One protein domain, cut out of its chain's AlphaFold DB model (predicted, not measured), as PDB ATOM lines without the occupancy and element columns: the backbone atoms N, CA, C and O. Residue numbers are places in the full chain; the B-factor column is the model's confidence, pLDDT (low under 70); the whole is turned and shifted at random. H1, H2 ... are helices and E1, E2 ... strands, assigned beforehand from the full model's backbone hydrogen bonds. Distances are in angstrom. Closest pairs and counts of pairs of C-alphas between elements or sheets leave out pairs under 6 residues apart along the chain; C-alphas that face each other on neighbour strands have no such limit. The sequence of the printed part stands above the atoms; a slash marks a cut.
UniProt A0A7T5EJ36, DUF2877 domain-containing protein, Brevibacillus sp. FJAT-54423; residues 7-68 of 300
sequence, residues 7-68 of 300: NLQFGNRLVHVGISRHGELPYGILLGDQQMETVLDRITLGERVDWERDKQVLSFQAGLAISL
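This is residues 7 to 68 of the 300 residues of the protein "DUF2877 domain-containing protein" of Brevibacillus sp. FJAT-54423 (UniProt A0A7T5EJ36). Two small three-stranded sheets, E1 E2 E3 and E4 E5 E6, stand at an angle to each other like a loose V and come nearest at E1 and E4, while the one named helix, H1, sits at the end of E2 and grazes the first sheet. E2 is the longest strand, and the second sheet is a simple meander. The printed part has 62 residues, with six named strands and one named helix in the order E1 E2 E3 H1 E4 E5 E6, and its class is mixed, helices and strands. The first sheet, in the order E1, E2, E3, is mixed, and the second, in the order E4, E5, E6, is antiparallel throughout. The whole is compact, with a radius of gyration of the C-alphas of 11.3 A, and rounded, with spans of 27 by 25 by 23 A.

E2 covers residues 13 to 19 and is 19.7 A long. E1, residues 7 to 10, measures 9.8 A and begins with C-alpha 7 at (24.087, -38.119, -43.338). E3 is residues 28 to 31, 9.7 A. H1 covers residues 33 to 40, 10.6 A. E4 is residues 49 to 52, 9.9 A, and E5 is residues 57 to 60, 9.7 A. E6, residues 65 to 67, is 6.4 A long and ends with C-alpha 67 at (35.301, -48.948, -37.773).

The inner strand E2 has staggered pairing: its residues 13 to 16 pair with E1 and its residues 16 to 19 with E3. The hairpin E1 and E2 is antiparallel at 150 degrees, with N 8 and O 15 2.8 A apart. E3 is parallel to E2 at 29 degrees, with N 29 and O 16 2.7 A apart. H1 is on this sheet but only grazes it; the closest C-alphas of H1 and E2 are those of Asp 33 and Ile 19, 6.1 A apart. In H1 every O i to N i+4 pair is within hydrogen-bond range. H1 is not on the other sheet, but only just, with 4 pairs of C-alphas within 10 A. That sheet is a meander, each strand the antiparallel neighbour of the one before. The hairpin E4 and E5 stands at 154 degrees, with N 52 and O 57 2.8 A apart. The hairpin E5 and E6 stands at 168 degrees, with N 58 and O 66 2.9 A apart. The closest C-alphas of E1 and E4 are those of Leu 8 and Val 49, 7.6 A apart. E2 and E5 are apart.

The two C-alphas farthest apart, those of Asn 12 and Gln 34, are 29.4 A apart. The printed part has no cut and no long link. The mean pLDDT of the printed part is 93.8, and no printed residue is under 70.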
ATOM      1  N   ASN A   7      23.472 -39.160 -44.158       95.75
ATOM      2  CA  ASN A   7      24.087 -38.119 -43.338       95.75
ATOM      3  C   ASN A   7      23.820 -38.457 -41.868       95.75
ATOM      4  O   ASN A   7      22.663 -38.627 -41.481       95.75
ATOM      5  N   LEU A   8      24.881 -38.550 -41.073       96.12
ATOM      6  CA  LEU A   8      24.838 -38.653 -39.618       96.12
ATOM      7  C   LEU A   8      24.924 -37.240 -39.032       96.12
ATOM      8  O   LEU A   8      25.722 -36.435 -39.511       96.12
ATOM      9  N   GLN A   9      24.140 -36.934 -38.002       95.31
ATOM     10  CA  GLN A   9      24.150 -35.618 -37.361       95.31
ATOM     11  C   GLN A   9      24.806 -35.690 -35.979       95.31
ATOM     12  O   GLN A   9      24.308 -36.364 -35.079       95.31
ATOM     13  N   PHE A  10      25.889 -34.935 -35.794       94.25
ATOM     14  CA  PHE A  10      26.585 -34.795 -34.516       94.25
ATOM     15  C   PHE A  10      26.404 -33.366 -33.999       94.25
ATOM     16  O   PHE A  10      27.190 -32.456 -34.272       94.25
ATOM     17  N   GLY A  11      25.300 -33.155 -33.275       91.56
ATOM     18  CA  GLY A  11      24.873 -31.830 -32.828       91.56
ATOM     19  C   GLY A  11      24.554 -30.921 -34.017       91.56
ATOM     20  O   GLY A  11      23.599 -31.165 -34.750       91.56
ATOM     21  N   ASN A  12      25.366 -29.881 -34.219       90.62
ATOM     22  CA  ASN A  12      25.154 -28.877 -35.269       90.62
ATOM     23  C   ASN A  12      25.945 -29.132 -36.569       90.62
ATOM     24  O   ASN A  12      25.862 -28.290 -37.466       90.62
ATOM     25  N   ARG A  13      26.684 -30.246 -36.689       94.56
ATOM     26  CA  ARG A  13      27.446 -30.632 -37.896       94.56
ATOM     27  C   ARG A  13      26.972 -31.980 -38.452       94.56
ATOM     28  O   ARG A  13      26.478 -32.826 -37.698       94.56
ATOM     29  N   LEU A  14      27.149 -32.185 -39.754       96.00
ATOM     30  CA  LEU A  14      26.910 -33.449 -40.448       96.00
ATOM     31  C   LEU A  14      28.214 -34.210 -40.727       96.00
ATOM     32  O   LEU A  14      29.259 -33.625 -40.988       96.00
ATOM     33  N   VAL A  15      28.115 -35.538 -40.758       96.50
ATOM     34  CA  VAL A  15      29.110 -36.445 -41.345       96.50
ATOM     35  C   VAL A  15      28.404 -37.256 -42.426       96.50
ATOM     36  O   VAL A  15      27.380 -37.886 -42.163       96.50
ATOM     37  N   HIS A  16      28.923 -37.238 -43.648       96.06
ATOM     38  CA  HIS A  16      28.371 -38.014 -44.752       96.06
ATOM     39  C   HIS A  16      28.990 -39.411 -44.752       96.06
ATOM     40  O   HIS A  16      30.208 -39.534 -44.776       96.06
ATOM     41  N   VAL A  17      28.174 -40.459 -44.763       96.50
ATOM     42  CA  VAL A  17      28.610 -41.839 -45.005       96.50
ATOM     43  C   VAL A  17      28.094 -42.238 -46.381       96.50
ATOM     44  O   VAL A  17      26.885 -42.251 -46.614       96.50
ATOM     45  N   GLY A  18      29.011 -42.524 -47.297       95.12
ATOM     46  CA  GLY A  18      28.697 -42.798 -48.694       95.12
ATOM     47  C   GLY A  18      29.755 -43.671 -49.355       95.12
ATOM     48  O   GLY A  18      30.477 -44.414 -48.694       95.12
ATOM     49  N   ILE A  19      29.844 -43.571 -50.678       92.81
ATOM     50  CA  ILE A  19      30.644 -44.455 -51.533       92.81
ATOM     51  C   ILE A  19      31.494 -43.654 -52.515       92.81
ATOM     52  O   ILE A  19      31.080 -42.602 -53.010       92.81
ATOM     53  N   SER A  20      32.689 -44.164 -52.812       81.88
ATOM     54  CA  SER A  20      33.743 -43.430 -53.528       81.88
ATOM     55  C   SER A  20      33.336 -42.907 -54.907       81.88
ATOM     56  O   SER A  20      33.824 -41.855 -55.322       81.88
ATOM     57  N   ARG A  21      32.396 -43.571 -55.599       82.50
ATOM     58  CA  ARG A  21      31.904 -43.140 -56.919       82.50
ATOM     59  C   ARG A  21      31.267 -41.746 -56.919       82.50
ATOM     60  O   ARG A  21      31.337 -41.062 -57.935       82.50
ATOM     61  N   HIS A  22      30.720 -41.276 -55.795       81.19
ATOM     62  CA  HIS A  22      30.166 -39.918 -55.672       81.19
ATOM     63  C   HIS A  22      31.222 -38.844 -55.321       81.19
ATOM     64  O   HIS A  22      30.908 -37.657 -55.294       81.19
ATOM     65  N   GLY A  23      32.489 -39.233 -55.151       86.88
ATOM     66  CA  GLY A  23      33.602 -38.340 -54.832       86.88
ATOM     67  C   GLY A  23      33.874 -38.189 -53.331       86.88
ATOM     68  O   GLY A  23      33.127 -38.651 -52.474       86.88
ATOM     69  N   GLU A  24      34.989 -37.537 -53.014       93.88
ATOM     70  CA  GLU A  24      35.473 -37.341 -51.646       93.88
ATOM     71  C   GLU A  24      34.941 -36.015 -51.090       93.88
ATOM     72  O   GLU A  24      35.437 -34.942 -51.457       93.88
ATOM     73  N   LEU A  25      33.931 -36.072 -50.220       94.38
ATOM     74  CA  LEU A  25      33.354 -34.888 -49.574       94.38
ATOM     75  C   LEU A  25      34.202 -34.439 -48.369       94.38
ATOM     76  O   LEU A  25      34.770 -35.290 -47.687       94.38
ATOM     77  N   PRO A  26      34.267 -33.132 -48.042       95.12
ATOM     78  CA  PRO A  26      35.112 -32.631 -46.951       95.12
ATOM     79  C   PRO A  26      34.701 -33.089 -45.539       95.12
ATOM     80  O   PRO A  26      35.513 -33.009 -44.621       95.12
ATOM     81  N   TYR A  27      33.488 -33.628 -45.401       95.12
ATOM     82  CA  TYR A  27      32.911 -34.258 -44.205       95.12
ATOM     83  C   TYR A  27      32.550 -35.741 -44.457       95.12
ATOM     84  O   TYR A  27      31.642 -36.289 -43.830       95.12
ATOM     85  N   GLY A  28      33.206 -36.381 -45.434       95.25
ATOM     86  CA  GLY A  28      32.866 -37.712 -45.939       95.25
ATOM     87  C   GLY A  28      33.643 -38.874 -45.310       95.25
ATOM     88  O   GLY A  28      34.866 -38.855 -45.222       95.25
ATOM     89  N   ILE A  29      32.918 -39.938 -44.978       96.00
ATOM     90  CA  ILE A  29      33.404 -41.302 -44.762       96.00
ATOM     91  C   ILE A  29      32.986 -42.112 -45.991       96.00
ATOM     92  O   ILE A  29      31.805 -42.151 -46.344       96.00
ATOM     93  N   LEU A  30      33.954 -42.753 -46.645       95.44
ATOM     94  CA  LEU A  30      33.726 -43.547 -47.850       95.44
ATOM     95  C   LEU A  30      33.856 -45.038 -47.537       95.44
ATOM     96  O   LEU A  30      34.867 -45.482 -46.995       95.44
ATOM     97  N   LEU A  31      32.829 -45.795 -47.907       95.12
ATOM     98  CA  LEU A  31      32.755 -47.247 -47.817       95.12
ATOM     99  C   LEU A  31      32.801 -47.866 -49.225       95.12
ATOM    100  O   LEU A  31      32.600 -47.176 -50.228       95.12
ATOM    101  N   GLY A  32      33.048 -49.174 -49.309       93.44
ATOM    102  CA  GLY A  32      32.770 -49.939 -50.527       93.44
ATOM    103  C   GLY A  32      31.269 -50.196 -50.689       93.44
ATOM    104  O   GLY A  32      30.558 -50.325 -49.694       93.44
ATOM    105  N   ASP A  33      30.790 -50.319 -51.928       93.25
ATOM    106  CA  ASP A  33      29.358 -50.412 -52.256       93.25
ATOM    107  C   ASP A  33      28.600 -51.453 -51.404       93.25
ATOM    108  O   ASP A  33      27.636 -51.104 -50.724       93.25
ATOM    109  N   GLN A  34      29.113 -52.686 -51.300       94.19
ATOM    110  CA  GLN A  34      28.505 -53.755 -50.487       94.19
ATOM    111  C   GLN A  34      28.426 -53.428 -48.981       94.19
ATOM    112  O   GLN A  34      27.521 -53.889 -48.278       94.19
ATOM    113  N   GLN A  35      29.378 -52.643 -48.464       94.38
ATOM    114  CA  GLN A  35      29.366 -52.182 -47.074       94.38
ATOM    115  C   GLN A  35      28.310 -51.090 -46.881       94.38
ATOM    116  O   GLN A  35      27.620 -51.101 -45.868       94.38
ATOM    117  N   MET A  36      28.150 -50.183 -47.851       95.31
ATOM    118  CA  MET A  36      27.118 -49.144 -47.807       95.31
ATOM    119  C   MET A  36      25.706 -49.733 -47.913       95.31
ATOM    120  O   MET A  36      24.826 -49.304 -47.173       95.31
ATOM    121  N   GLU A  37      25.499 -50.753 -48.750       94.94
ATOM    122  CA  GLU A  37      24.262 -51.553 -48.774       94.94
ATOM    123  C   GLU A  37      23.985 -52.159 -47.389       94.94
ATOM    124  O   GLU A  37      22.938 -51.909 -46.799       94.94
ATOM    125  N   THR A  38      24.983 -52.824 -46.790       94.75
ATOM    126  CA  THR A  38      24.877 -53.406 -45.435       94.75
ATOM    127  C   THR A  38      24.571 -52.361 -44.349       94.75
ATOM    128  O   THR A  38      23.967 -52.698 -43.330       94.75
ATOM    129  N   VAL A  39      24.987 -51.102 -44.537       95.06
ATOM    130  CA  VAL A  39      24.599 -49.981 -43.671       95.06
ATOM    131  C   VAL A  39      23.131 -49.624 -43.909       95.06
ATOM    132  O   VAL A  39      22.348 -49.674 -42.964       95.06
ATOM    133  N   LEU A  40      22.748 -49.296 -45.147       95.00
ATOM    134  CA  LEU A  40      21.405 -48.809 -45.504       95.00
ATOM    135  C   LEU A  40      20.286 -49.823 -45.215       95.00
ATOM    136  O   LEU A  40      19.206 -49.407 -44.808       95.00
ATOM    137  N   ASP A  41      20.555 -51.124 -45.343       94.56
ATOM    138  CA  ASP A  41      19.612 -52.204 -45.006       94.56
ATOM    139  C   ASP A  41      19.346 -52.342 -43.496       94.56
ATOM    140  O   ASP A  41      18.391 -53.005 -43.087       94.56
ATOM    141  N   ARG A  42      20.219 -51.774 -42.651       94.81
ATOM    142  CA  ARG A  42      20.181 -51.944 -41.188       94.81
ATOM    143  C   ARG A  42      19.826 -50.676 -40.430       94.81
ATOM    144  O   ARG A  42      19.216 -50.787 -39.370       94.81
ATOM    145  N   ILE A  43      20.233 -49.505 -40.923       94.31
ATOM    146  CA  ILE A  43      19.990 -48.240 -40.224       94.31
ATOM    147  C   ILE A  43      18.592 -47.684 -40.505       94.31
ATOM    148  O   ILE A  43      18.010 -47.874 -41.572       94.31
ATOM    149  N   THR A  44      18.058 -46.936 -39.546       93.31
ATOM    150  CA  THR A  44      16.730 -46.321 -39.613       93.31
ATOM    151  C   THR A  44      16.803 -44.802 -39.450       93.31
ATOM    152  O   THR A  44      17.697 -44.249 -38.806       93.31
ATOM    153  N   LEU A  45      15.870 -44.084 -40.087       93.69
ATOM    154  CA  LEU A  45      15.896 -42.621 -40.093       93.69
ATOM    155  C   LEU A  45      15.608 -42.069 -38.689       93.69
ATOM    156  O   LEU A  45      14.494 -42.197 -38.190       93.69
ATOM    157  N   GLY A  46      16.601 -41.402 -38.099       92.62
ATOM    158  CA  GLY A  46      16.490 -40.804 -36.769       92.62
ATOM    159  C   GLY A  46      16.902 -41.720 -35.613       92.62
ATOM    160  O   GLY A  46      16.683 -41.342 -34.463       92.62
ATOM    161  N   GLU A  47      17.508 -42.886 -35.875       93.94
ATOM    162  CA  GLU A  47      18.157 -43.648 -34.802       93.94
ATOM    163  C   GLU A  47      19.376 -42.914 -34.230       93.94
ATOM    164  O   GLU A  47      19.972 -42.037 -34.864       93.94
ATOM    165  N   ARG A  48      19.777 -43.303 -33.018       94.25
ATOM    166  CA  ARG A  48      21.000 -42.804 -32.396       94.25
ATOM    167  C   ARG A  48      22.229 -43.513 -32.969       94.25
ATOM    168  O   ARG A  48      22.302 -44.739 -32.974       94.25
ATOM    169  N   VAL A  49      23.229 -42.719 -33.338       95.50
ATOM    170  CA  VAL A  49      24.605 -43.168 -33.571       95.50
ATOM    171  C   VAL A  49      25.522 -42.565 -32.504       95.50
ATOM    172  O   VAL A  49      25.432 -41.379 -32.191       95.50
ATOM    173  N   ASP A  50      26.401 -43.387 -31.940       95.69
ATOM    174  CA  ASP A  50      27.416 -43.000 -30.961       95.69
ATOM    175  C   ASP A  50      28.819 -43.058 -31.583       95.69
ATOM    176  O   ASP A  50      29.100 -43.900 -32.436       95.69
ATOM    177  N   TRP A  51      29.716 -42.161 -31.159       95.88
ATOM    178  CA  TRP A  51      31.099 -42.093 -31.646       95.88
ATOM    179  C   TRP A  51      32.100 -42.440 -30.539       95.88
ATOM    180  O   TRP A  51      32.350 -41.657 -29.619       95.88
ATOM    181  N   GLU A  52      32.720 -43.610 -30.658       95.44
ATOM    182  CA  GLU A  52      33.720 -44.122 -29.725       95.44
ATOM    183  C   GLU A  52      35.126 -43.694 -30.171       95.44
ATOM    184  O   GLU A  52      35.877 -44.475 -30.762       95.44
ATOM    185  N   ARG A  53      35.472 -42.428 -29.889       93.25
ATOM    186  CA  ARG A  53      36.716 -41.752 -30.321       93.25
ATOM    187  C   ARG A  53      37.972 -42.621 -30.214       93.25
ATOM    188  O   ARG A  53      38.720 -42.704 -31.183       93.25
ATOM    189  N   ASP A  54      38.188 -43.260 -29.067       94.88
ATOM    190  CA  ASP A  54      39.431 -43.986 -28.767       94.88
ATOM    191  C   ASP A  54      39.549 -45.313 -29.534       94.88
ATOM    192  O   ASP A  54      40.648 -45.817 -29.750       94.88
ATOM    193  N   LYS A  55      38.412 -45.865 -29.984       95.31
ATOM    194  CA  LYS A  55      38.337 -47.047 -30.859       95.31
ATOM    195  C   LYS A  55      38.238 -46.677 -32.340       95.31
ATOM    196  O   LYS A  55      38.403 -47.546 -33.187       95.31
ATOM    197  N   GLN A  56      37.931 -45.414 -32.641       96.19
ATOM    198  CA  GLN A  56      37.550 -44.910 -33.962       96.19
ATOM    199  C   GLN A  56      36.337 -45.638 -34.577       96.19
ATOM    200  O   GLN A  56      36.335 -45.960 -35.766       96.19
ATOM    201  N   VAL A  57      35.301 -45.898 -33.770       97.19
ATOM    202  CA  VAL A  57      34.089 -46.629 -34.191       97.19
ATOM    203  C   VAL A  57      32.837 -45.752 -34.102       97.19
ATOM    204  O   VAL A  57      32.610 -45.082 -33.095       97.19
ATOM    205  N   LEU A  58      32.009 -45.793 -35.149       96.81
ATOM    206  CA  LEU A  58      30.619 -45.329 -35.136       96.81
ATOM    207  C   LEU A  58      29.703 -46.519 -34.824       96.81
ATOM    208  O   LEU A  58      29.662 -47.470 -35.607       96.81
ATOM    209  N   SER A  59      28.978 -46.461 -33.710       96.38
ATOM    210  CA  SER A  59      28.129 -47.541 -33.189       96.38
ATOM    211  C   SER A  59      26.647 -47.160 -33.307       96.38
ATOM    212  O   SER A  59      26.249 -46.085 -32.864       96.38
ATOM    213  N   PHE A  60      25.832 -48.026 -33.912       95.50
ATOM    214  CA  PHE A  60      24.414 -47.790 -34.230       95.50
ATOM    215  C   PHE A  60      23.489 -48.635 -33.339       95.50
ATOM    216  O   PHE A  60      23.858 -49.736 -32.916       95.50
ATOM    217  N   GLN A  61      22.260 -48.173 -33.092       89.81
ATOM    218  CA  GLN A  61      21.272 -48.917 -32.297       89.81
ATOM    219  C   GLN A  61      20.849 -50.234 -32.961       89.81
ATOM    220  O   GLN A  61      20.532 -51.192 -32.256       89.81
ATOM    221  N   ALA A  62      20.940 -50.325 -34.290       83.38
ATOM    222  CA  ALA A  62      20.747 -51.556 -35.061       83.38
ATOM    223  C   ALA A  62      21.795 -52.677 -34.810       83.38
ATOM    224  O   ALA A  62      21.799 -53.686 -35.515       83.38
ATOM    225  N   GLY A  63      22.728 -52.516 -33.859       88.44
ATOM    226  CA  GLY A  63      23.820 -53.475 -33.620       88.44
ATOM    227  C   GLY A  63      24.872 -53.499 -34.740       88.44
ATOM    228  O   GLY A  63      25.650 -54.445 -34.859       88.44
ATOM    229  N   LEU A  64      24.872 -52.464 -35.580       95.00
ATOM    230  CA  LEU A  64      25.847 -52.207 -36.631       95.00
ATOM    231  C   LEU A  64      26.972 -51.316 -36.082       95.00
ATOM    232  O   LEU A  64      26.732 -50.435 -35.257       95.00
ATOM    233  N   ALA A  65      28.192 -51.511 -36.580       95.69
ATOM    234  CA  ALA A  65      29.326 -50.647 -36.282       95.69
ATOM    235  C   ALA A  65      30.165 -50.389 -37.543       95.69
ATOM    236  O   ALA A  65      30.412 -51.309 -38.324       95.69
ATOM    237  N   ILE A  66      30.632 -49.152 -37.720       96.19
ATOM    238  CA  ILE A  66      31.597 -48.762 -38.758       96.19
ATOM    239  C   ILE A  66      32.912 -48.418 -38.055       96.19
ATOM    240  O   ILE A  66      32.988 -47.424 -37.334       96.19
ATOM    241  N   SER A  67      33.949 -49.233 -38.264       96.38
ATOM    242  CA  SER A  67      35.301 -48.948 -37.773       96.38
ATOM    243  C   SER A  67      36.095 -48.155 -38.805       96.38
ATOM    244  O   SER A  67      36.162 -48.552 -39.968       96.38
ATOM    245  N   LEU A  68      36.739 -47.072 -38.375       95.69
ATOM    246  CA  LEU A  68      37.612 -46.247 -39.216       95.69
ATOM    247  C   LEU A  68      39.100 -46.617 -39.074       95.69
ATOM    248  O   LEU A  68      39.935 -46.050 -39.772       95.69
TER     249      LEU A  68